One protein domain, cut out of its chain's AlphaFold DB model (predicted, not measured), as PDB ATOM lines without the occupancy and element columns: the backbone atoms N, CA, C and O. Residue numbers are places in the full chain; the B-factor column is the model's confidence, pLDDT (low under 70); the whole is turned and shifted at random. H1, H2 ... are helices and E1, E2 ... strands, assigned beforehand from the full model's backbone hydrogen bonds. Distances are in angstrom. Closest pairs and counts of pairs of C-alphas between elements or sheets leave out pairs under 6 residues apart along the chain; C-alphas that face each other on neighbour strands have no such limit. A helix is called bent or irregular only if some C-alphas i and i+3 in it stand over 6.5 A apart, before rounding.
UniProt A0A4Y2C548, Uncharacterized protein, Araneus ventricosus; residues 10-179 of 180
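This is residues 10 to 179 of the 180 residues of an uncharacterized protein of Araneus ventricosus (UniProt A0A4Y2C548). What shape do these coordinates draw? A long arm, residues 10 to 52 with H1 in it, sticks out from a helical body in which H3 and the kinked H4 cross, with the short H2 and H7 nearby. Beyond the crossing, H4 runs on to a small hairpin, E1 and E2, with the short H5 and H6 at the far end. What is it built of, and how large is it? The printed part has 170 residues, with seven named helices and two named strands in the order H1 H2 H3 H4 E1 E2 H5 H6 H7, the strands making one antiparallel sheet, E1 - E2; the class is mostly helix, with helices holding 81 of the 87 residues in named elements. The whole is extended, with a radius of gyration of the C-alphas of 24.5 A and spans of 78 by 40 by 34 A.

What do the first helices meet? H1, residues 39 to 50, touches no helix. H2, residues 54 to 60, only just touches H4, residues 94 to 121, with 3 pairs of C-alphas within 8 A, the closest being those of Ala 55 and Leu 107, 6.6 A apart. What does the next helix touch? H3, residues 64 to 82, touches H4 about perpendicular, at 82 degrees, the closest C-alphas being those of Ala 72 and Thr 100, 5.6 A apart. With residue 64 alone it only just touches H7, residues 172 to 178, with 3 pairs within 8 A, the closest C-alphas being those of Phe 64 and Ser 176, 6.1 A apart. How do the strands sit? E1, residues 137 to 139, and E2, residues 145 to 147, form an antiparallel hairpin, with N 138 and O 146 within hydrogen-bond range at 3.0 A. The closest C-alphas of H4 and E1 are those of Leu 120 and Phe 138, 6.9 A apart. H6, residues 159 to 162, is near E2 and only just touches H5, residues 150 to 153, with 3 pairs within 8 A, the closest C-alphas being those of Leu 151 and Lys 162, 5.0 A apart. Are the helices' O i to N i+4 pairs within hydrogen-bond range? Every pair is in H3 and H7, against 7 of 8 in H1, 22 of 24 in H4 and 1 of 3 in H2, which has 2 of 4 O i to N i+3 pairs within range; H5 and H6 are too short for an O i to N i+4 pair.

Where do the longer helices run? H1 begins at C-alpha 39 (-34.352, -21.345, -46.255) and spans 17.1 A; H3 spans 26.6 A. H4 spans 30.4 A to C-alpha 121 (-36.801, 17.774, -44.453), with a kink of 94 degrees near residue 115. Which helices are irregular? H4 is, with C-alphas 112 and 115 8.4 A apart, and H5, with C-alphas 150 and 153 7.2 A apart. H2 only just is, with C-alphas 56 and 59 6.6 A apart.

Which links are long, and is there a cut? The links H3 to H4, 11 residues, and H4 to E1, 15 residues, are long, and the printed part has no cut. How far does it reach? The C-alphas farthest apart are those of Lys 21 and Arg 128, 78.5 A. Where is confidence low? The mean pLDDT of the printed part is 76.0, and 41 residues are under 70, among them residues 21 to 52.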
ATOM      1  N   LEU A  10     -71.488 -38.956 -32.305       80.25
ATOM      2  CA  LEU A  10     -70.261 -38.195 -32.547       80.25
ATOM      3  C   LEU A  10     -70.363 -36.748 -32.040       80.25
ATOM      4  O   LEU A  10     -69.350 -36.150 -31.689       80.25
ATOM      5  N   TRP A  11     -71.569 -36.175 -32.021       79.94
ATOM      6  CA  TRP A  11     -71.814 -34.810 -31.551       79.94
ATOM      7  C   TRP A  11     -71.915 -34.734 -30.025       79.94
ATOM      8  O   TRP A  11     -71.370 -33.812 -29.422       79.94
ATOM      9  N   TRP A  12     -72.597 -35.697 -29.399       84.00
ATOM     10  CA  TRP A  12     -72.827 -35.693 -27.949       84.00
ATOM     11  C   TRP A  12     -71.698 -36.330 -27.149       84.00
ATOM     12  O   TRP A  12     -71.357 -35.836 -26.076       84.00
ATOM     13  N   SER A  13     -71.105 -37.397 -27.675       81.19
ATOM     14  CA  SER A  13     -70.039 -38.150 -27.012       81.19
ATOM     15  C   SER A  13     -68.662 -37.815 -27.577       81.19
ATOM     16  O   SER A  13     -67.655 -38.135 -26.953       81.19
ATOM     17  N   GLY A  14     -68.589 -37.148 -28.730       77.12
ATOM     18  CA  GLY A  14     -67.325 -36.922 -29.417       77.12
ATOM     19  C   GLY A  14     -66.795 -38.192 -30.094       77.12
ATOM     20  O   GLY A  14     -67.372 -39.277 -29.980       77.12
ATOM     21  N   PRO A  15     -65.694 -38.078 -30.844       80.75
ATOM     22  CA  PRO A  15     -65.056 -39.228 -31.464       80.75
ATOM     23  C   PRO A  15     -64.395 -40.135 -30.413       80.75
ATOM     24  O   PRO A  15     -63.901 -39.671 -29.388       80.75
ATOM     25  N   TYR A  16     -64.350 -41.438 -30.697       75.31
ATOM     26  CA  TYR A  16     -63.879 -42.476 -29.769       75.31
ATOM     27  C   TYR A  16     -62.466 -42.224 -29.209       75.31
ATOM     28  O   TYR A  16     -62.236 -42.461 -28.026       75.31
ATOM     29  N   TRP A  17     -61.559 -41.654 -30.012       75.75
ATOM     30  CA  TRP A  17     -60.182 -41.331 -29.612       75.75
ATOM     31  C   TRP A  17     -60.089 -40.283 -28.494       75.75
ATOM     32  O   TRP A  17     -59.046 -40.153 -27.861       75.75
ATOM     33  N   LEU A  18     -61.166 -39.534 -28.229       73.38
ATOM     34  CA  LEU A  18     -61.228 -38.578 -27.122       73.38
ATOM     35  C   LEU A  18     -61.338 -39.281 -25.757       73.38
ATOM     36  O   LEU A  18     -60.969 -38.707 -24.736       73.38
ATOM     37  N   HIS A  19     -61.842 -40.520 -25.744       73.50
ATOM     38  CA  HIS A  19     -62.030 -41.338 -24.540       73.50
ATOM     39  C   HIS A  19     -60.875 -42.314 -24.291       73.50
ATOM     40  O   HIS A  19     -60.835 -42.983 -23.256       73.50
ATOM     41  N   GLU A  20     -59.926 -42.406 -25.219       75.81
ATOM     42  CA  GLU A  20     -58.736 -43.236 -25.066       75.81
ATOM     43  C   GLU A  20     -57.708 -42.531 -24.164       75.81
ATOM     44  O   GLU A  20     -57.422 -41.344 -24.307       75.81
ATOM     45  N   LYS A  21     -57.122 -43.264 -23.201       65.69
ATOM     46  CA  LYS A  21     -56.107 -42.722 -22.266       65.69
ATOM     47  C   LYS A  21     -54.815 -42.276 -22.958       65.69
ATOM     48  O   LYS A  21     -54.029 -41.538 -22.368       65.69
ATOM     49  N   HIS A  22     -54.599 -42.740 -24.181       66.06
ATOM     50  CA  HIS A  22     -53.506 -42.322 -25.034       66.06
ATOM     51  C   HIS A  22     -54.124 -41.527 -26.175       66.06
ATOM     52  O   HIS A  22     -54.857 -42.087 -26.984       66.06
ATOM     53  N   LEU A  23     -53.848 -40.220 -26.217       63.31
ATOM     54  CA  LEU A  23     -54.157 -39.418 -27.396       63.31
ATOM     55  C   LEU A  23     -53.540 -40.134 -28.609       63.31
ATOM     56  O   LEU A  23     -52.400 -40.601 -28.485       63.31
ATOM     57  N   PRO A  24     -54.223 -40.210 -29.767       59.69
ATOM     58  CA  PRO A  24     -53.556 -40.636 -30.982       59.69
ATOM     59  C   PRO A  24     -52.286 -39.802 -31.109       59.69
ATOM     60  O   PRO A  24     -52.332 -38.583 -30.914       59.69
ATOM     61  N   ASN A  25     -51.154 -40.463 -31.370       57.62
ATOM     62  CA  ASN A  25     -49.941 -39.768 -31.758       57.62
ATOM     63  C   ASN A  25     -50.305 -38.986 -33.017       57.62
ATOM     64  O   ASN A  25     -50.268 -39.499 -34.135       57.62
ATOM     65  N   PHE A  26     -50.690 -37.727 -32.827       55.16
ATOM     66  CA  PHE A  26     -50.457 -36.716 -33.819       55.16
ATOM     67  C   PHE A  26     -48.950 -36.762 -33.953       55.16
ATOM     68  O   PHE A  26     -48.234 -36.201 -33.125       55.16
ATOM     69  N   ASN A  27     -48.473 -37.522 -34.934       53.25
ATOM     70  CA  ASN A  27     -47.154 -37.314 -35.476       53.25
ATOM     71  C   ASN A  27     -47.210 -35.855 -35.922       53.25
ATOM     72  O   ASN A  27     -47.669 -35.546 -37.021       53.25
ATOM     73  N   ALA A  28     -46.874 -34.940 -35.008       47.75
ATOM     74  CA  ALA A  28     -46.373 -33.640 -35.360       47.75
ATOM     75  C   ALA A  28     -45.261 -34.022 -36.306       47.75
ATOM     76  O   ALA A  28     -44.295 -34.631 -35.850       47.75
ATOM     77  N   PHE A  29     -45.524 -33.870 -37.610       49.06
ATOM     78  CA  PHE A  29     -44.565 -34.171 -38.654       49.06
ATOM     79  C   PHE A  29     -43.243 -33.701 -38.106       49.06
ATOM     80  O   PHE A  29     -43.149 -32.519 -37.758       49.06
ATOM     81  N   GLU A  30     -42.342 -34.657 -37.861       42.75
ATOM     82  CA  GLU A  30     -41.038 -34.364 -37.299       42.75
ATOM     83  C   GLU A  30     -40.554 -33.170 -38.093       42.75
ATOM     84  O   GLU A  30     -40.470 -33.235 -39.322       42.75
ATOM     85  N   THR A  31     -40.423 -32.031 -37.412       49.00
ATOM     86  CA  THR A  31     -39.841 -30.870 -38.057       49.00
ATOM     87  C   THR A  31     -38.464 -31.378 -38.427       49.00
ATOM     88  O   THR A  31     -37.723 -31.771 -37.520       49.00
ATOM     89  N   PRO A  32     -38.161 -31.523 -39.728       42.69
ATOM     90  CA  PRO A  32     -36.875 -32.056 -40.088       42.69
ATOM     91  C   PRO A  32     -35.881 -31.087 -39.467       42.69
ATOM     92  O   PRO A  32     -36.042 -29.869 -39.598       42.69
ATOM     93  N   SER A  33     -34.938 -31.620 -38.697       52.28
ATOM     94  CA  SER A  33     -33.813 -30.867 -38.171       52.28
ATOM     95  C   SER A  33     -33.039 -30.335 -39.374       52.28
ATOM     96  O   SER A  33     -32.153 -30.999 -39.905       52.28
ATOM     97  N   PHE A  34     -33.469 -29.182 -39.875       43.06
ATOM     98  CA  PHE A  34     -32.841 -28.467 -40.964       43.06
ATOM     99  C   PHE A  34     -31.853 -27.503 -40.331       43.06
ATOM    100  O   PHE A  34     -32.168 -26.349 -40.048       43.06
ATOM    101  N   ASP A  35     -30.639 -28.005 -40.138       48.53
ATOM    102  CA  ASP A  35     -29.452 -27.177 -40.284       48.53
ATOM    103  C   ASP A  35     -29.431 -26.686 -41.739       48.53
ATOM    104  O   ASP A  35     -28.937 -27.373 -42.626       48.53
ATOM    105  N   ASN A  36     -30.085 -25.555 -42.009       43.62
ATOM    106  CA  ASN A  36     -29.881 -24.733 -43.200       43.62
ATOM    107  C   ASN A  36     -30.451 -23.335 -42.934       43.62
ATOM    108  O   ASN A  36     -31.643 -23.071 -43.107       43.62
ATOM    109  N   ASP A  37     -29.560 -22.426 -42.544       49.12
ATOM    110  CA  ASP A  37     -29.827 -21.002 -42.303       49.12
ATOM    111  C   ASP A  37     -30.329 -20.234 -43.547       49.12
ATOM    112  O   ASP A  37     -30.770 -19.090 -43.443       49.12
ATOM    113  N   GLU A  38     -30.324 -20.836 -44.739       50.38
ATOM    114  CA  GLU A  38     -30.682 -20.138 -45.982       50.38
ATOM    115  C   GLU A  38     -32.187 -20.158 -46.302       50.38
ATOM    116  O   GLU A  38     -32.708 -19.209 -46.895       50.38
ATOM    117  N   THR A  39     -32.932 -21.183 -45.873       44.91
ATOM    118  CA  THR A  39     -34.352 -21.345 -46.255       44.91
ATOM    119  C   THR A  39     -35.295 -20.451 -45.436       44.91
ATOM    120  O   THR A  39     -36.321 -19.988 -45.936       44.91
ATOM    121  N   TYR A  40     -34.920 -20.105 -44.199       44.72
ATOM    122  CA  TYR A  40     -35.692 -19.162 -43.380       44.72
ATOM    123  C   TYR A  40     -35.669 -17.738 -43.943       44.72
ATOM    124  O   TYR A  40     -36.658 -17.009 -43.829       44.72
ATOM    125  N   ILE A  41     -34.564 -17.333 -44.574       49.03
ATOM    126  CA  ILE A  41     -34.431 -15.985 -45.131       49.03
ATOM    127  C   ILE A  41     -35.304 -15.841 -46.384       49.03
ATOM    128  O   ILE A  41     -35.970 -14.816 -46.530       49.03
ATOM    129  N   SER A  42     -35.383 -16.866 -47.244       47.91
ATOM    130  CA  SER A  42     -36.190 -16.816 -48.473       47.91
ATOM    131  C   SER A  42     -37.697 -16.786 -48.206       47.91
ATOM    132  O   SER A  42     -38.415 -16.010 -48.845       47.91
ATOM    133  N   ASP A  43     -38.183 -17.559 -47.233       47.81
ATOM    134  CA  ASP A  43     -39.606 -17.573 -46.870       47.81
ATOM    135  C   ASP A  43     -40.013 -16.342 -46.053       47.81
ATOM    136  O   ASP A  43     -41.100 -15.794 -46.246       47.81
ATOM    137  N   SER A  44     -39.115 -15.825 -45.209       50.88
ATOM    138  CA  SER A  44     -39.311 -14.551 -44.508       50.88
ATOM    139  C   SER A  44     -39.371 -13.365 -45.481       50.88
ATOM    140  O   SER A  44     -40.261 -12.518 -45.364       50.88
ATOM    141  N   LEU A  45     -38.499 -13.325 -46.502       46.97
ATOM    142  CA  LEU A  45     -38.541 -12.298 -47.552       46.97
ATOM    143  C   LEU A  45     -39.797 -12.415 -48.428       46.97
ATOM    144  O   LEU A  45     -40.414 -11.399 -48.761       46.97
ATOM    145  N   SER A  46     -40.191 -13.637 -48.801       50.47
ATOM    146  CA  SER A  46     -41.373 -13.869 -49.641       50.47
ATOM    147  C   SER A  46     -42.681 -13.563 -48.899       50.47
ATOM    148  O   SER A  46     -43.627 -13.044 -49.500       50.47
ATOM    149  N   PHE A  47     -42.721 -13.790 -47.581       50.34
ATOM    150  CA  PHE A  47     -43.820 -13.377 -46.714       50.34
ATOM    151  C   PHE A  47     -43.844 -11.858 -46.526       50.34
ATOM    152  O   PHE A  47     -44.887 -11.249 -46.749       50.34
ATOM    153  N   ALA A  48     -42.709 -11.221 -46.214       54.34
ATOM    154  CA  ALA A  48     -42.613  -9.764 -46.063       54.34
ATOM    155  C   ALA A  48     -43.058  -9.009 -47.331       54.34
ATOM    156  O   ALA A  48     -43.749  -7.999 -47.229       54.34
ATOM    157  N   SER A  49     -42.753  -9.550 -48.515       53.06
ATOM    158  CA  SER A  49     -43.226  -9.057 -49.821       53.06
ATOM    159  C   SER A  49     -44.759  -9.104 -49.985       53.06
ATOM    160  O   SER A  49     -45.341  -8.270 -50.680       53.06
ATOM    161  N   LYS A  50     -45.446 -10.034 -49.306       58.34
ATOM    162  CA  LYS A  50     -46.916 -10.178 -49.310       58.34
ATOM    163  C   LYS A  50     -47.617  -9.503 -48.128       58.34
ATOM    164  O   LYS A  50     -48.849  -9.409 -48.136       58.34
ATOM    165  N   VAL A  51     -46.886  -9.052 -47.106       62.53
ATOM    166  CA  VAL A  51     -47.482  -8.370 -45.951       62.53
ATOM    167  C   VAL A  51     -47.941  -6.983 -46.382       62.53
ATOM    168  O   VAL A  51     -47.153  -6.061 -46.577       62.53
ATOM    169  N   LYS A  52     -49.261  -6.835 -46.498       66.38
ATOM    170  CA  LYS A  52     -49.905  -5.540 -46.708       66.38
ATOM    171  C   LYS A  52     -49.517  -4.577 -45.595       66.38
ATOM    172  O   LYS A  52     -49.536  -4.936 -44.415       66.38
ATOM    173  N   SER A  53     -49.224  -3.335 -45.970       73.88
ATOM    174  CA  SER A  53     -48.921  -2.288 -44.996       73.88
ATOM    175  C   SER A  53     -50.095  -2.113 -44.029       73.88
ATOM    176  O   SER A  53     -51.258  -2.155 -44.434       73.88
ATOM    177  N   ILE A  54     -49.810  -1.820 -42.754       72.62
ATOM    178  CA  ILE A  54     -50.832  -1.402 -41.774       72.62
ATOM    179  C   ILE A  54     -51.708  -0.272 -42.344       72.62
ATOM    180  O   ILE A  54     -52.913  -0.226 -42.081       72.62
ATOM    181  N   ALA A  55     -51.138   0.585 -43.197       73.00
ATOM    182  CA  ALA A  55     -51.849   1.667 -43.866       73.00
ATOM    183  C   ALA A  55     -52.994   1.210 -44.792       73.00
ATOM    184  O   ALA A  55     -53.880   2.008 -45.097       73.00
ATOM    185  N   GLU A  56     -53.001  -0.042 -45.248       77.81
ATOM    186  CA  GLU A  56     -54.082  -0.618 -46.060       77.81
ATOM    187  C   GLU A  56     -55.257  -1.126 -45.223       77.81
ATOM    188  O   GLU A  56     -56.383  -1.170 -45.710       77.81
ATOM    189  N   PHE A  57     -55.022  -1.486 -43.960       78.31
ATOM    190  CA  PHE A  57     -56.076  -1.963 -43.055       78.31
ATOM    191  C   PHE A  57     -56.839  -0.831 -42.390       78.31
ATOM    192  O   PHE A  57     -58.007  -0.986 -42.043       78.31
ATOM    193  N   ILE A  58     -56.163   0.302 -42.234       78.12
ATOM    194  CA  ILE A  58     -56.668   1.556 -41.696       78.12
ATOM    195  C   ILE A  58     -58.104   1.835 -42.238       78.12
ATOM    196  O   ILE A  58     -59.027   1.825 -41.420       78.12
ATOM    197  N   PRO A  59     -58.374   1.961 -43.558       77.81
ATOM    198  CA  PRO A  59     -59.715   2.240 -44.118       77.81
ATOM    199  C   PRO A  59     -60.876   1.342 -43.679       77.81
ATOM    200  O   PRO A  59     -62.027   1.767 -43.755       77.81
ATOM    201  N   ASN A  60     -60.604   0.131 -43.192       81.44
ATOM    202  CA  ASN A  60     -61.639  -0.822 -42.792       81.44
ATOM    203  C   ASN A  60     -62.254  -0.507 -41.417       81.44
ATOM    204  O   ASN A  60     -63.174  -1.196 -40.971       81.44
ATOM    205  N   PHE A  61     -61.760   0.520 -40.722       81.06
ATOM    206  CA  PHE A  61     -62.244   0.907 -39.403       81.06
ATOM    207  C   PHE A  61     -63.154   2.134 -39.473       81.06
ATOM    208  O   PHE A  61     -62.753   3.220 -39.876       81.06
ATOM    209  N   SER A  62     -64.379   1.985 -38.971       78.88
ATOM    210  CA  SER A  62     -65.352   3.079 -38.847       78.88
ATOM    211  C   SER A  62     -65.145   3.967 -37.612       78.88
ATOM    212  O   SER A  62     -65.805   4.992 -37.475       78.88
ATOM    213  N   SER A  63     -64.246   3.584 -36.700       84.25
ATOM    214  CA  SER A  63     -63.956   4.308 -35.460       84.25
ATOM    215  C   SER A  63     -62.453   4.399 -35.244       84.25
ATOM    216  O   SER A  63     -61.776   3.373 -35.130       84.25
ATOM    217  N   PHE A  64     -61.947   5.630 -35.130       84.12
ATOM    218  CA  PHE A  64     -60.538   5.873 -34.825       84.12
ATOM    219  C   PHE A  64     -60.158   5.271 -33.469       84.12
ATOM    220  O   PHE A  64     -59.185   4.537 -33.386       84.12
ATOM    221  N   SER A  65     -60.991   5.442 -32.439       87.44
ATOM    222  CA  SER A  65     -60.750   4.844 -31.119       87.44
ATOM    223  C   SER A  65     -60.672   3.314 -31.170       87.44
ATOM    224  O   SER A  65     -59.852   2.714 -30.475       87.44
ATOM    225  N   LYS A  66     -61.498   2.661 -32.003       89.56
ATOM    226  CA  LYS A  66     -61.429   1.205 -32.206       89.56
ATOM    227  C   LYS A  66     -60.121   0.806 -32.891       89.56
ATOM    228  O   LYS A  66     -59.457  -0.106 -32.405       89.56
ATOM    229  N   LEU A  67     -59.749   1.498 -33.970       89.81
ATOM    230  CA  LEU A  67     -58.486   1.283 -34.683       89.81
ATOM    231  C   LEU A  67     -57.285   1.426 -33.738       89.81
ATOM    232  O   LEU A  67     -56.465   0.514 -33.658       89.81
ATOM    233  N   THR A  68     -57.225   2.522 -32.976       91.31
ATOM    234  CA  THR A  68     -56.166   2.784 -31.995       91.31
ATOM    235  C   THR A  68     -56.053   1.647 -30.992       91.31
ATOM    236  O   THR A  68     -54.963   1.148 -30.751       91.31
ATOM    237  N   ARG A  69     -57.165   1.168 -30.425       94.06
ATOM    238  CA  ARG A  69     -57.110   0.072 -29.445       94.06
ATOM    239  C   ARG A  69     -56.602  -1.231 -30.056       94.06
ATOM    240  O   ARG A  69     -55.822  -1.925 -29.414       94.06
ATOM    241  N   VAL A  70     -57.036  -1.564 -31.272       93.19
ATOM    242  CA  VAL A  70     -56.578  -2.776 -31.968       93.19
ATOM    243  C   VAL A  70     -55.077  -2.701 -32.234       93.19
ATOM    244  O   VAL A  70     -54.348  -3.607 -31.838       93.19
ATOM    245  N   LEU A  71     -54.600  -1.599 -32.817       92.56
ATOM    246  CA  LEU A  71     -53.177  -1.426 -33.107       92.56
ATOM    247  C   LEU A  71     -52.322  -1.350 -31.837       92.56
ATOM    248  O   LEU A  71     -51.232  -1.909 -31.816       92.56
ATOM    249  N   ALA A  72     -52.833  -0.760 -30.755       94.75
ATOM    250  CA  ALA A  72     -52.142  -0.726 -29.469       94.75
ATOM    251  C   ALA A  72     -51.906  -2.139 -28.911       94.75
ATOM    252  O   ALA A  72     -50.817  -2.434 -28.420       94.75
ATOM    253  N   TYR A  73     -52.882  -3.045 -29.039       96.06
ATOM    254  CA  TYR A  73     -52.676  -4.449 -28.671       96.06
ATOM    255  C   TYR A  73     -51.669  -5.151 -29.586       96.06
ATOM    256  O   TYR A  73     -50.840  -5.909 -29.083       96.06
ATOM    257  N   CYS A  74     -51.686  -4.884 -30.896       93.50
ATOM    258  CA  CYS A  74     -50.679  -5.419 -31.818       93.50
ATOM    259  C   CYS A  74     -49.265  -4.949 -31.441       93.50
ATOM    260  O   CYS A  74     -48.349  -5.763 -31.356       93.50
ATOM    261  N   PHE A  75     -49.085  -3.659 -31.150       91.69
ATOM    262  CA  PHE A  75     -47.795  -3.118 -30.722       91.69
ATOM    263  C   PHE A  75     -47.351  -3.681 -29.374       91.69
ATOM    264  O   PHE A  75     -46.187  -4.048 -29.229       91.69
ATOM    265  N   ARG A  76     -48.269  -3.842 -28.414       95.12
ATOM    266  CA  ARG A  76     -47.972  -4.508 -27.140       95.12
ATOM    267  C   ARG A  76     -47.536  -5.958 -27.344       95.12
ATOM    268  O   ARG A  76     -46.591  -6.401 -26.701       95.12
ATOM    269  N   PHE A  77     -48.205  -6.696 -28.228       94.69
ATOM    270  CA  PHE A  77     -47.809  -8.063 -28.557       94.69
ATOM    271  C   PHE A  77     -46.372  -8.099 -29.086       94.69
ATOM    272  O   PHE A  77     -45.541  -8.827 -28.549       94.69
ATOM    273  N   VAL A  78     -46.055  -7.243 -30.061       92.31
ATOM    274  CA  VAL A  78     -44.698  -7.118 -30.610       92.31
ATOM    275  C   VAL A  78     -43.682  -6.754 -29.520       92.31
ATOM    276  O   VAL A  78     -42.614  -7.361 -29.457       92.31
ATOM    277  N   HIS A  79     -44.013  -5.809 -28.633       93.44
ATOM    278  CA  HIS A  79     -43.173  -5.442 -27.487       93.44
ATOM    279  C   HIS A  79     -42.906  -6.639 -26.569       93.44
ATOM    280  O   HIS A  79     -41.755  -6.914 -26.250       93.44
ATOM    281  N   ASN A  80     -43.942  -7.390 -26.195       95.88
ATOM    282  CA  ASN A  80     -43.827  -8.538 -25.294       95.88
ATOM    283  C   ASN A  80     -43.025  -9.699 -25.891       95.88
ATOM    284  O   ASN A  80     -42.377 -10.434 -25.145       95.88
ATOM    285  N   VAL A  81     -43.087  -9.877 -27.215       95.56
ATOM    286  CA  VAL A  81     -42.266 -10.860 -27.935       95.56
ATOM    287  C   VAL A  81     -40.801 -10.419 -27.954       95.56
ATOM    288  O   VAL A  81     -39.918 -11.234 -27.718       95.56
ATOM    289  N   ARG A  82     -40.536  -9.126 -28.185       93.88
ATOM    290  CA  ARG A  82     -39.172  -8.570 -28.241       93.88
ATOM    291  C   ARG A  82     -38.523  -8.368 -26.872       93.88
ATOM    292  O   ARG A  82     -37.303  -8.385 -26.781       93.88
ATOM    293  N   SER A  83     -39.321  -8.177 -25.824       93.06
ATOM    294  CA  SER A  83     -38.865  -7.921 -24.452       93.06
ATOM    295  C   SER A  83     -39.498  -8.908 -23.463       93.06
ATOM    296  O   SER A  83     -40.358  -8.520 -22.665       93.06
ATOM    297  N   PRO A  84     -39.093 -10.194 -23.468       89.44
ATOM    298  CA  PRO A  84     -39.723 -11.220 -22.636       89.44
ATOM    299  C   PRO A  84     -39.598 -10.967 -21.128       89.44
ATOM    300  O   PRO A  84     -40.424 -11.463 -20.364       89.44
ATOM    301  N   SER A  85     -38.587 -10.202 -20.706       93.00
ATOM    302  CA  SER A  85     -38.323  -9.828 -19.312       93.00
ATOM    303  C   SER A  85     -39.179  -8.662 -18.805       93.00
ATOM    304  O   SER A  85     -39.288  -8.479 -17.597       93.00
ATOM    305  N   ASN A  86     -39.807  -7.884 -19.694       92.88
ATOM    306  CA  ASN A  86     -40.620  -6.718 -19.342       92.88
ATOM    307  C   ASN A  86     -41.937  -6.719 -20.130       92.88
ATOM    308  O   ASN A  86     -42.173  -5.889 -21.014       92.88
ATOM    309  N   LYS A  87     -42.775  -7.718 -19.835       93.62
ATOM    310  CA  LYS A  87     -44.059  -7.912 -20.508       93.62
ATOM    311  C   LYS A  87     -45.131  -7.001 -19.923       93.62
ATOM    312  O   LYS A  87     -45.359  -6.969 -18.718       93.62
ATOM    313  N   CYS A  88     -45.876  -6.358 -20.808       91.88
ATOM    314  CA  CYS A  88     -47.069  -5.594 -20.481       91.88
ATOM    315  C   CYS A  88     -48.312  -6.496 -20.551       91.88
ATOM    316  O   CYS A  88     -48.517  -7.214 -21.535       91.88
ATOM    317  N   SER A  89     -49.183  -6.440 -19.544       92.62
ATOM    318  CA  SER A  89     -50.426  -7.224 -19.480       92.62
ATOM    319  C   SER A  89     -51.613  -6.370 -19.008       92.62
ATOM    320  O   SER A  89     -51.469  -5.192 -18.684       92.62
ATOM    321  N   GLY A  90     -52.824  -6.933 -19.035       93.81
ATOM    322  CA  GLY A  90     -54.038  -6.243 -18.586       93.81
ATOM    323  C   GLY A  90     -54.577  -5.208 -19.580       93.81
ATOM    324  O   GLY A  90     -54.428  -5.345 -20.795       93.81
ATOM    325  N   ARG A  91     -55.250  -4.167 -19.072       95.81
ATOM    326  CA  ARG A  91     -55.865  -3.117 -19.903       95.81
ATOM    327  C   ARG A  91     -54.797  -2.237 -20.567       95.81
ATOM    328  O   ARG A  91     -53.690  -2.092 -20.053       95.81
ATOM    329  N   LEU A  92     -55.134  -1.653 -21.716       95.62
ATOM    330  CA  LEU A  92     -54.286  -0.649 -22.367       95.62
ATOM    331  C   LEU A  92     -54.156   0.591 -21.483       95.62
ATOM    332  O   LEU A  92     -55.156   1.098 -20.970       95.62
ATOM    333  N   THR A  93     -52.929   1.074 -21.335       95.12
ATOM    334  CA  THR A  93     -52.626   2.321 -20.637       95.12
ATOM    335  C   THR A  93     -52.884   3.521 -21.547       95.12
ATOM    336  O   THR A  93     -52.882   3.414 -22.774       95.12
ATOM    337  N   ALA A  94     -53.077   4.698 -20.947       93.12
ATOM    338  CA  ALA A  94     -53.205   5.940 -21.706       93.12
ATOM    339  C   ALA A  94     -51.945   6.232 -22.542       93.12
ATOM    340  O   ALA A  94     -52.059   6.689 -23.675       93.12
ATOM    341  N   ALA A  95     -50.758   5.913 -22.014       91.44
ATOM    342  CA  ALA A  95     -49.492   6.102 -22.718       91.44
ATOM    343  C   ALA A  95     -49.429   5.277 -24.014       91.44
ATOM    344  O   ALA A  95     -49.089   5.813 -25.065       91.44
ATOM    345  N   GLU A  96     -49.831   4.005 -23.970       93.69
ATOM    346  CA  GLU A  96     -49.866   3.152 -25.167       93.69
ATOM    347  C   GLU A  96     -50.857   3.655 -26.208       93.69
ATOM    348  O   GLU A  96     -50.563   3.613 -27.402       93.69
ATOM    349  N   LEU A  97     -52.015   4.153 -25.771       93.50
ATOM    350  CA  LEU A  97     -52.993   4.738 -26.683       93.50
ATOM    351  C   LEU A  97     -52.418   5.979 -27.371       93.50
ATOM    352  O   LEU A  97     -52.465   6.049 -28.592       93.50
ATOM    353  N   VAL A  98     -51.801   6.899 -26.623       88.88
ATOM    354  CA  VAL A  98     -51.185   8.119 -27.179       88.88
ATOM    355  C   VAL A  98     -50.061   7.788 -28.164       88.88
ATOM    356  O   VAL A  98     -50.010   8.353 -29.256       88.88
ATOM    357  N   VAL A  99     -49.173   6.854 -27.813       88.81
ATOM    358  CA  VAL A  99     -48.092   6.411 -28.712       88.81
ATOM    359  C   VAL A  99     -48.677   5.814 -29.991       88.81
ATOM    360  O   VAL A  99     -48.249   6.161 -31.090       88.81
ATOM    361  N   THR A 100     -49.697   4.967 -29.862       89.62
ATOM    362  CA  THR A 100     -50.355   4.337 -31.010       89.62
ATOM    363  C   THR A 100     -51.044   5.368 -31.903       89.62
ATOM    364  O   THR A 100     -50.915   5.293 -33.124       89.62
ATOM    365  N   GLU A 101     -51.742   6.349 -31.327       87.69
ATOM    366  CA  GLU A 101     -52.378   7.428 -32.090       87.69
ATOM    367  C   GLU A 101     -51.356   8.193 -32.923       87.69
ATOM    368  O   GLU A 101     -51.573   8.369 -34.122       87.69
ATOM    369  N   ASN A 102     -50.228   8.577 -32.318       83.75
ATOM    370  CA  ASN A 102     -49.151   9.286 -33.005       83.75
ATOM    371  C   ASN A 102     -48.561   8.459 -34.154       83.75
ATOM    372  O   ASN A 102     -48.352   8.997 -35.240       83.75
ATOM    373  N   LEU A 103     -48.357   7.153 -33.956       84.38
ATOM    374  CA  LEU A 103     -47.852   6.259 -35.003       84.38
ATOM    375  C   LEU A 103     -48.830   6.126 -36.173       84.38
ATOM    376  O   LEU A 103     -48.426   6.233 -37.329       84.38
ATOM    377  N   ILE A 104     -50.125   5.941 -35.897       84.69
ATOM    378  CA  ILE A 104     -51.154   5.883 -36.948       84.69
ATOM    379  C   ILE A 104     -51.135   7.175 -37.763       84.69
ATOM    380  O   ILE A 104     -51.115   7.161 -38.990       84.69
ATOM    381  N   ILE A 105     -51.113   8.301 -37.062       79.75
ATOM    382  CA  ILE A 105     -51.024   9.641 -37.627       79.75
ATOM    383  C   ILE A 105     -49.790   9.804 -38.523       79.75
ATOM    384  O   ILE A 105     -49.899  10.374 -39.611       79.75
ATOM    385  N   GLN A 106     -48.634   9.320 -38.076       77.62
ATOM    386  CA  GLN A 106     -47.381   9.402 -38.812       77.62
ATOM    387  C   GLN A 106     -47.448   8.573 -40.098       77.62
ATOM    388  O   GLN A 106     -47.169   9.108 -41.166       77.62
ATOM    389  N   LEU A 107     -47.940   7.332 -40.024       78.69
ATOM    390  CA  LEU A 107     -48.112   6.448 -41.185       78.69
ATOM    391  C   LEU A 107     -49.033   7.051 -42.255       78.69
ATOM    392  O   LEU A 107     -48.755   6.981 -43.452       78.69
ATOM    393  N   LEU A 108     -50.136   7.676 -41.836       75.94
ATOM    394  CA  LEU A 108     -51.045   8.366 -42.754       75.94
ATOM    395  C   LEU A 108     -50.381   9.541 -43.450       75.94
ATOM    396  O   LEU A 108     -50.585   9.768 -44.640       75.94
ATOM    397  N   LYS A 109     -49.627  10.321 -42.677       70.81
ATOM    398  CA  LYS A 109     -48.936  11.492 -43.192       70.81
ATOM    399  C   LYS A 109     -47.845  11.112 -44.160       70.81
ATOM    400  O   LYS A 109     -47.729  11.768 -45.182       70.81
ATOM    401  N   GLU A 110     -47.084  10.073 -43.860       71.50
ATOM    402  CA  GLU A 110     -46.080   9.557 -44.774       71.50
ATOM    403  C   GLU A 110     -46.739   9.148 -46.091       71.50
ATOM    404  O   GLU A 110     -46.343   9.633 -47.139       71.50
ATOM    405  N   LYS A 111     -47.853   8.413 -46.058       71.56
ATOM    406  CA  LYS A 111     -48.575   8.030 -47.281       71.56
ATOM    407  C   LYS A 111     -49.112   9.219 -48.094       71.56
ATOM    408  O   LYS A 111     -49.000   9.231 -49.315       71.56
ATOM    409  N   GLU A 112     -49.708  10.214 -47.438       70.12
ATOM    410  CA  GLU A 112     -50.410  11.334 -48.099       70.12
ATOM    411  C   GLU A 112     -49.504  12.533 -48.420       70.12
ATOM    412  O   GLU A 112     -49.784  13.345 -49.308       70.12
ATOM    413  N   PHE A 113     -48.420  12.683 -47.666       71.12
ATOM    414  CA  PHE A 113     -47.520  13.823 -47.729       71.12
ATOM    415  C   PHE A 113     -46.060  13.425 -47.954       71.12
ATOM    416  O   PHE A 113     -45.243  14.329 -47.877       71.12
ATOM    417  N   SER A 114     -45.714  12.168 -48.281       70.25
ATOM    418  CA  SER A 114     -44.319  11.700 -48.472       70.25
ATOM    419  C   SER A 114     -43.449  12.713 -49.227       70.25
ATOM    420  O   SER A 114     -42.480  13.228 -48.680       70.25
ATOM    421  N   VAL A 115     -43.881  13.122 -50.426       67.88
ATOM    422  CA  VAL A 115     -43.164  14.100 -51.268       67.88
ATOM    423  C   VAL A 115     -42.982  15.450 -50.565       67.88
ATOM    424  O   VAL A 115     -41.938  16.082 -50.663       67.88
ATOM    425  N   LYS A 116     -43.993  15.906 -49.824       71.19
ATOM    426  CA  LYS A 116     -43.962  17.191 -49.112       71.19
ATOM    427  C   LYS A 116     -43.155  17.115 -47.816       71.19
ATOM    428  O   LYS A 116     -42.570  18.119 -47.437       71.19
ATOM    429  N   ILE A 117     -43.143  15.965 -47.137       69.31
ATOM    430  CA  ILE A 117     -42.297  15.703 -45.967       69.31
ATOM    431  C   ILE A 117     -40.838  15.725 -46.403       69.31
ATOM    432  O   ILE A 117     -40.062  16.437 -45.785       69.31
ATOM    433  N   HIS A 118     -40.511  15.035 -47.498       73.69
ATOM    434  CA  HIS A 118     -39.170  15.031 -48.074       73.69
ATOM    435  C   HIS A 118     -38.711  16.442 -48.467       73.69
ATOM    436  O   HIS A 118     -37.628  16.875 -48.100       73.69
ATOM    437  N   MET A 119     -39.560  17.220 -49.147       74.88
ATOM    438  CA  MET A 119     -39.229  18.617 -49.464       74.88
ATOM    439  C   MET A 119     -38.993  19.456 -48.198       74.88
ATOM    440  O   MET A 119     -38.068  20.257 -48.154       74.88
ATOM    441  N   LEU A 120     -39.796  19.267 -47.145       75.50
ATOM    442  CA  LEU A 120     -39.620  19.996 -45.886       75.50
ATOM    443  C   LEU A 120     -38.387  19.548 -45.089       75.50
ATOM    444  O   LEU A 120     -37.806  20.386 -44.405       75.50
ATOM    445  N   SER A 121     -38.003  18.269 -45.138       74.31
ATOM    446  CA  SER A 121     -36.801  17.774 -44.453       74.31
ATOM    447  C   SER A 121     -35.526  18.293 -45.110       74.31
ATOM    448  O   SER A 121     -34.606  18.689 -44.403       74.31
ATOM    449  N   GLU A 122     -35.515  18.388 -46.441       79.88
ATOM    450  CA  GLU A 122     -34.388  18.904 -47.230       79.88
ATOM    451  C   GLU A 122     -34.359  20.445 -47.328       79.88
ATOM    452  O   GLU A 122     -33.540  21.016 -48.044       79.88
ATOM    453  N   ASN A 123     -35.245  21.151 -46.609       73.75
ATOM    454  CA  ASN A 123     -35.448  22.607 -46.713       73.75
ATOM    455  C   ASN A 123     -35.732  23.107 -48.145       73.75
ATOM    456  O   ASN A 123     -35.496  24.274 -48.471       73.75
ATOM    457  N   GLU A 124     -36.286  22.249 -49.000       77.81
ATOM    458  CA  GLU A 124     -36.688  22.617 -50.348       77.81
ATOM    459  C   GLU A 124     -38.026  23.378 -50.357       77.81
ATOM    460  O   GLU A 124     -38.958  23.077 -49.597       77.81
ATOM    461  N   PRO A 125     -38.176  24.376 -51.244       71.94
ATOM    462  CA  PRO A 125     -39.415  25.125 -51.356       71.94
ATOM    463  C   PRO A 125     -40.542  24.246 -51.911       71.94
ATOM    464  O   PRO A 125     -40.422  23.625 -52.965       71.94
ATOM    465  N   LEU A 126     -41.697  24.267 -51.241       78.00
ATOM    466  CA  LEU A 126     -42.902  23.607 -51.747       78.00
ATOM    467  C   LEU A 126     -43.341  24.212 -53.098       78.00
ATOM    468  O   LEU A 126     -43.165  25.416 -53.320       78.00
ATOM    469  N   PRO A 127     -44.008  23.429 -53.970       77.25
ATOM    470  CA  PRO A 127     -44.517  23.920 -55.247       77.25
ATOM    471  C   PRO A 127     -45.373  25.181 -55.077       77.25
ATOM    472  O   PRO A 127     -46.272  25.207 -54.235       77.25
ATOM    473  N   ARG A 128     -45.133  26.218 -55.896       68.81
ATOM    474  CA  ARG A 128     -45.787  27.545 -55.791       68.81
ATOM    475  C   ARG A 128     -47.319  27.501 -55.865       68.81
ATOM    476  O   ARG A 128     -47.994  28.370 -55.329       68.81
ATOM    477  N   ASN A 129     -47.873  26.475 -56.505       72.25
ATOM    478  CA  ASN A 129     -49.310  26.215 -56.621       72.25
ATOM    479  C   ASN A 129     -49.898  25.427 -55.429       72.25
ATOM    480  O   ASN A 129     -51.101  25.160 -55.386       72.25
ATOM    481  N   SER A 130     -49.079  25.042 -54.448       74.38
ATOM    482  CA  SER A 130     -49.518  24.284 -53.283       74.38
ATOM    483  C   SER A 130     -50.287  25.169 -52.306       74.38
ATOM    484  O   SER A 130     -49.752  26.121 -51.737       74.38
ATOM    485  N   LYS A 131     -51.528  24.779 -51.992       72.50
ATOM    486  CA  LYS A 131     -52.339  25.415 -50.935       72.50
ATOM    487  C   LYS A 131     -51.667  25.380 -49.553       72.50
ATOM    488  O   LYS A 131     -52.067  26.122 -48.663       72.50
ATOM    489  N   LEU A 132     -50.656  24.528 -49.370       74.31
ATOM    490  CA  LEU A 132     -49.917  24.387 -48.118       74.31
ATOM    491  C   LEU A 132     -48.943  25.541 -47.850       74.31
ATOM    492  O   LEU A 132     -48.634  25.789 -46.688       74.31
ATOM    493  N   LEU A 133     -48.514  26.279 -48.883       73.06
ATOM    494  CA  LEU A 133     -47.660  27.463 -48.714       73.06
ATOM    495  C   LEU A 133     -48.337  28.531 -47.843       73.06
ATOM    496  O   LEU A 133     -47.692  29.168 -47.013       73.06
ATOM    497  N   TYR A 134     -49.661  28.664 -47.955       76.62
ATOM    498  CA  TYR A 134     -50.449  29.611 -47.161       76.62
ATOM    499  C   TYR A 134     -50.562  29.228 -45.679       76.62
ATOM    500  O   TYR A 134     -50.878  30.079 -44.850       76.62
ATOM    501  N   LEU A 135     -50.299  27.966 -45.327       78.00
ATOM    502  CA  LEU A 135     -50.431  27.443 -43.964       78.00
ATOM    503  C   LEU A 135     -49.130  27.541 -43.146       78.00
ATOM    504  O   LEU A 135     -49.112  27.079 -42.008       78.00
ATOM    505  N   LYS A 136     -48.050  28.122 -43.700       81.06
ATOM    506  CA  LYS A 136     -46.728  28.232 -43.045       81.06
ATOM    507  C   LYS A 136     -46.337  26.940 -42.312       81.06
ATOM    508  O   LYS A 136     -46.155  26.939 -41.095       81.06
ATOM    509  N   ILE A 137     -46.325  25.825 -43.037       85.62
ATOM    510  CA  ILE A 137     -46.113  24.508 -42.433       85.62
ATOM    511  C   ILE A 137     -44.642  24.246 -42.111       85.62
ATOM    512  O   ILE A 137     -43.760  24.750 -42.799       85.62
ATOM    513  N   PHE A 138     -44.396  23.448 -41.075       84.00
ATOM    514  CA  PHE A 138     -43.062  23.013 -40.658       84.00
ATOM    515  C   PHE A 138     -43.123  21.612 -40.027       84.00
ATOM    516  O   PHE A 138     -44.206  21.144 -39.664       84.00
ATOM    517  N   LEU A 139     -41.976  20.942 -39.909       83.62
ATOM    518  CA  LEU A 139     -41.838  19.665 -39.200       83.62
ATOM    519  C   LEU A 139     -41.467  19.916 -37.735       83.62
ATOM    520  O   LEU A 139     -40.599  20.738 -37.447       83.62
ATOM    521  N   ASP A 140     -42.135  19.232 -36.805       83.50
ATOM    522  CA  ASP A 140     -41.737  19.244 -35.394       83.50
ATOM    523  C   ASP A 140     -40.633  18.214 -35.090       83.50
ATOM    524  O   ASP A 140     -40.215  17.447 -35.955       83.50
ATOM    525  N   GLN A 141     -40.190  18.167 -33.829       81.62
ATOM    526  CA  GLN A 141     -39.167  17.226 -33.347       81.62
ATOM    527  C   GLN A 141     -39.534  15.738 -33.513       81.62
ATOM    528  O   GLN A 141     -38.675  14.876 -33.367       81.62
ATOM    529  N   PHE A 142     -40.801  15.431 -33.792       75.62
ATOM    530  CA  PHE A 142     -41.306  14.080 -34.020       75.62
ATOM    531  C   PHE A 142     -41.566  13.805 -35.512       75.62
ATOM    532  O   PHE A 142     -42.198  12.807 -35.849       75.62
ATOM    533  N   GLY A 143     -41.134  14.693 -36.420       75.31
ATOM    534  CA  GLY A 143     -41.372  14.564 -37.862       75.31
ATOM    535  C   GLY A 143     -42.828  14.822 -38.272       75.31
ATOM    536  O   GLY A 143     -43.266  14.451 -39.361       75.31
ATOM    537  N   ILE A 144     -43.623  15.459 -37.411       78.44
ATOM    538  CA  ILE A 144     -45.042  15.708 -37.647       78.44
ATOM    539  C   ILE A 144     -45.195  17.066 -38.339       78.44
ATOM    540  O   ILE A 144     -44.854  18.100 -37.773       78.44
ATOM    541  N   ILE A 145     -45.810  17.088 -39.535       83.00
ATOM    542  CA  ILE A 145     -46.179  18.361 -40.186       83.00
ATOM    543  C   ILE A 145     -47.183  19.128 -39.317       83.00
ATOM    544  O   ILE A 145     -48.300  18.649 -39.060       83.00
ATOM    545  N   ARG A 146     -46.816  20.345 -38.926       87.06
ATOM    546  CA  ARG A 146     -47.654  21.278 -38.176       87.06
ATOM    547  C   ARG A 146     -47.869  22.568 -38.938       87.06
ATOM    548  O   ARG A 146     -47.079  22.954 -39.793       87.06
ATOM    549  N   VAL A 147     -48.975  23.223 -38.611       88.19
ATOM    550  CA  VAL A 147     -49.362  24.514 -39.176       88.19
ATOM    551  C   VAL A 147     -48.790  25.625 -38.295       88.19
ATOM    552  O   VAL A 147     -49.021  25.670 -37.085       88.19
ATOM    553  N   GLY A 148     -48.022  26.526 -38.901       81.88
ATOM    554  CA  GLY A 148     -47.607  27.775 -38.278       81.88
ATOM    555  C   GLY A 148     -48.757  28.779 -38.264       81.88
ATOM    556  O   GLY A 148     -49.651  28.747 -39.108       81.88
ATOM    557  N   GLY A 149     -48.762  29.708 -37.311       78.75
ATOM    558  CA  GLY A 149     -49.872  30.649 -37.233       78.75
ATOM    559  C   GLY A 149     -49.704  31.755 -36.211       78.75
ATOM    560  O   GLY A 149     -48.654  31.922 -35.597       78.75
ATOM    561  N   ARG A 150     -50.790  32.515 -36.040       80.50
ATOM    562  CA  ARG A 150     -50.871  33.689 -35.158       80.50
ATOM    563  C   ARG A 150     -50.584  33.366 -33.689       80.50
ATOM    564  O   ARG A 150     -50.082  34.218 -32.970       80.50
ATOM    565  N   LEU A 151     -50.866  32.132 -33.263       84.06
ATOM    566  CA  LEU A 151     -50.729  31.701 -31.872       84.06
ATOM    567  C   LEU A 151     -49.291  31.348 -31.459       84.06
ATOM    568  O   LEU A 151     -49.050  31.083 -30.285       84.06
ATOM    569  N   SER A 152     -48.325  31.373 -32.385       78.69
ATOM    570  CA  SER A 152     -46.940  30.956 -32.117       78.69
ATOM    571  C   SER A 152     -46.256  31.750 -30.998       78.69
ATOM    572  O   SER A 152     -45.425  31.202 -30.280       78.69
ATOM    573  N   LYS A 153     -46.636  33.021 -30.808       80.56
ATOM    574  CA  LYS A 153     -46.050  33.923 -29.801       80.56
ATOM    575  C   LYS A 153     -46.680  33.813 -28.407       80.56
ATOM    576  O   LYS A 153     -46.175  34.424 -27.471       80.56
ATOM    577  N   HIS A 154     -47.765  33.055 -28.237       81.44
ATOM    578  CA  HIS A 154     -48.421  32.921 -26.934       81.44
ATOM    579  C   HIS A 154     -47.684  31.893 -26.078       81.44
ATOM    580  O   HIS A 154     -47.739  30.703 -26.367       81.44
ATOM    581  N   SER A 155     -46.989  32.324 -25.024       78.31
ATOM    582  CA  SER A 155     -46.178  31.446 -24.165       78.31
ATOM    583  C   SER A 155     -47.001  30.397 -23.408       78.31
ATOM    584  O   SER A 155     -46.547  29.264 -23.292       78.31
ATOM    585  N   THR A 156     -48.223  30.736 -22.989       87.12
ATOM    586  CA  THR A 156     -49.083  29.923 -22.106       87.12
ATOM    587  C   THR A 156     -49.775  28.734 -22.774       87.12
ATOM    588  O   THR A 156     -50.248  27.836 -22.084       87.12
ATOM    589  N   LEU A 157     -49.863  28.714 -24.105       84.50
ATOM    590  CA  LEU A 157     -50.510  27.624 -24.834       84.50
ATOM    591  C   LEU A 157     -49.571  26.424 -24.976       84.50
ATOM    592  O   LEU A 157     -48.354  26.576 -25.069       84.50
ATOM    593  N   ASN A 158     -50.126  25.217 -25.051       86.75
ATOM    594  CA  ASN A 158     -49.324  24.041 -25.374       86.75
ATOM    595  C   ASN A 158     -49.003  23.982 -26.882       86.75
ATOM    596  O   ASN A 158     -49.612  24.673 -27.704       86.75
ATOM    597  N   ILE A 159     -48.049  23.130 -27.267       84.06
ATOM    598  CA  ILE A 159     -47.613  23.012 -28.667       84.06
ATOM    599  C   ILE A 159     -48.754  22.619 -29.615       84.06
ATOM    600  O   ILE A 159     -48.829  23.133 -30.725       84.06
ATOM    601  N   ASN A 160     -49.680  21.766 -29.176       83.25
ATOM    602  CA  ASN A 160     -50.796  21.302 -30.000       83.25
ATOM    603  C   ASN A 160     -51.826  22.409 -30.265       83.25
ATOM    604  O   ASN A 160     -52.480  22.396 -31.304       83.25
ATOM    605  N   GLN A 161     -51.935  23.379 -29.356       83.38
ATOM    606  CA  GLN A 161     -52.764  24.572 -29.509       83.38
ATOM    607  C   GLN A 161     -52.083  25.629 -30.384       83.38
ATOM    608  O   GLN A 161     -52.736  26.226 -31.237       83.38
ATOM    609  N   LYS A 162     -50.775  25.862 -30.200       87.31
ATOM    610  CA  LYS A 162     -50.024  26.835 -31.017       87.31
ATOM    611  C   LYS A 162     -49.858  26.364 -32.457       87.31
ATOM    612  O   LYS A 162     -49.958  27.159 -33.392       87.31
ATOM    613  N   HIS A 163     -49.577  25.076 -32.603       88.44
ATOM    614  CA  HIS A 163     -49.147  24.437 -33.834       88.44
ATOM    615  C   HIS A 163     -49.959  23.163 -34.047       88.44
ATOM    616  O   HIS A 163     -49.473  22.051 -33.792       88.44
ATOM    617  N   PRO A 164     -51.225  23.309 -34.478       86.62
ATOM    618  CA  PRO A 164     -52.071  22.166 -34.736       86.62
ATOM    619  C   PRO A 164     -51.448  21.308 -35.830       86.62
ATOM    620  O   PRO A 164     -50.829  21.785 -36.789       86.62
ATOM    621  N   MET A 165     -51.612  20.007 -35.663       86.75
ATOM    622  CA  MET A 165     -51.135  19.041 -36.624       86.75
ATOM    623  C   MET A 165     -51.950  19.135 -37.926       86.75
ATOM    624  O   MET A 165     -53.179  19.133 -37.908       86.75
ATOM    625  N   LEU A 166     -51.254  19.150 -39.067       82.94
ATOM    626  CA  LEU A 166     -51.894  19.080 -40.377       82.94
ATOM    627  C   LEU A 166     -52.421  17.661 -40.635       82.94
ATOM    628  O   LEU A 166     -51.642  16.713 -40.655       82.94
ATOM    629  N   LEU A 167     -53.724  17.516 -40.870       79.69
ATOM    630  CA  LEU A 167     -54.344  16.249 -41.270       79.69
ATOM    631  C   LEU A 167     -54.732  16.277 -42.760       79.69
ATOM    632  O   LEU A 167     -55.140  17.333 -43.257       79.69
ATOM    633  N   PRO A 168     -54.643  15.148 -43.489       73.62
ATOM    634  CA  PRO A 168     -55.111  15.072 -44.872       73.62
ATOM    635  C   PRO A 168     -56.610  15.383 -44.966       73.62
ATOM    636  O   PRO A 168     -57.417  14.836 -44.214       73.62
ATOM    637  N   LYS A 169     -57.006  16.255 -45.901       69.12
ATOM    638  CA  LYS A 169     -58.396  16.740 -46.021       69.12
ATOM    639  C   LYS A 169     -59.397  15.624 -46.347       69.12
ATOM    640  O   LYS A 169     -60.513  15.643 -45.837       69.12
ATOM    641  N   ILE A 170     -59.016  14.687 -47.214       64.81
ATOM    642  CA  ILE A 170     -59.896  13.640 -47.758       64.81
ATOM    643  C   ILE A 170     -59.409  12.279 -47.261       64.81
ATOM    644  O   ILE A 170     -59.124  11.375 -48.031       64.81
ATOM    645  N   HIS A 171     -59.274  12.145 -45.944       71.25
ATOM    646  CA  HIS A 171     -58.972  10.861 -45.332       71.25
ATOM    647  C   HIS A 171     -60.047  10.528 -44.300       71.25
ATOM    648  O   HIS A 171     -60.441  11.373 -43.491       71.25
ATOM    649  N   TYR A 172     -60.555   9.295 -44.333       69.25
ATOM    650  CA  TYR A 172     -61.675   8.875 -43.485       69.25
ATOM    651  C   TYR A 172     -61.340   9.007 -41.982       69.25
ATOM    652  O   TYR A 172     -62.222   9.319 -41.178       69.25
ATOM    653  N   LEU A 173     -60.058   8.887 -41.602       67.38
ATOM    654  CA  LEU A 173     -59.608   9.174 -40.231       67.38
ATOM    655  C   LEU A 173     -59.726  10.635 -39.846       67.38
ATOM    656  O   LEU A 173     -60.197  10.915 -38.751       67.38
ATOM    657  N   THR A 174     -59.392  11.569 -40.733       73.69
ATOM    658  CA  THR A 174     -59.594  12.997 -40.463       73.69
ATOM    659  C   THR A 174     -61.065  13.272 -40.171       73.69
ATOM    660  O   THR A 174     -61.395  13.973 -39.220       73.69
ATOM    661  N   ARG A 175     -61.973  12.640 -40.926       72.44
ATOM    662  CA  ARG A 175     -63.417  12.747 -40.683       72.44
ATOM    663  C   ARG A 175     -63.831  12.140 -39.341       72.44
ATOM    664  O   ARG A 175     -64.669  12.721 -38.663       72.44
ATOM    665  N   SER A 176     -63.241  11.007 -38.969       68.31
ATOM    666  CA  SER A 176     -63.524  10.316 -37.704       68.31
ATOM    667  C   SER A 176     -62.989  11.072 -36.484       68.31
ATOM    668  O   SER A 176     -63.606  11.029 -35.431       68.31
ATOM    669  N   VAL A 177     -61.872  11.794 -36.618       71.06
ATOM    670  CA  VAL A 177     -61.313  12.641 -35.549       71.06
ATOM    671  C   VAL A 177     -62.142  13.918 -35.352       71.06
ATOM    672  O   VAL A 177     -62.298  14.372 -34.222       71.06
ATOM    673  N   ILE A 178     -62.684  14.492 -36.434       73.50
ATOM    674  CA  ILE A 178     -63.514  15.711 -36.384       73.50
ATOM    675  C   ILE A 178     -64.934  15.410 -35.881       73.50
ATOM    676  O   ILE A 178     -65.509  16.216 -35.155       73.50
ATOM    677  N   LYS A 179     -65.505  14.262 -36.264       61.88
ATOM    678  CA  LYS A 179     -66.806  13.789 -35.777       61.88
ATOM    679  C   LYS A 179     -66.645  13.102 -34.416       61.88
ATOM    680  O   LYS A 179     -66.684  11.876 -34.344       61.88
TER     681      LYS A 179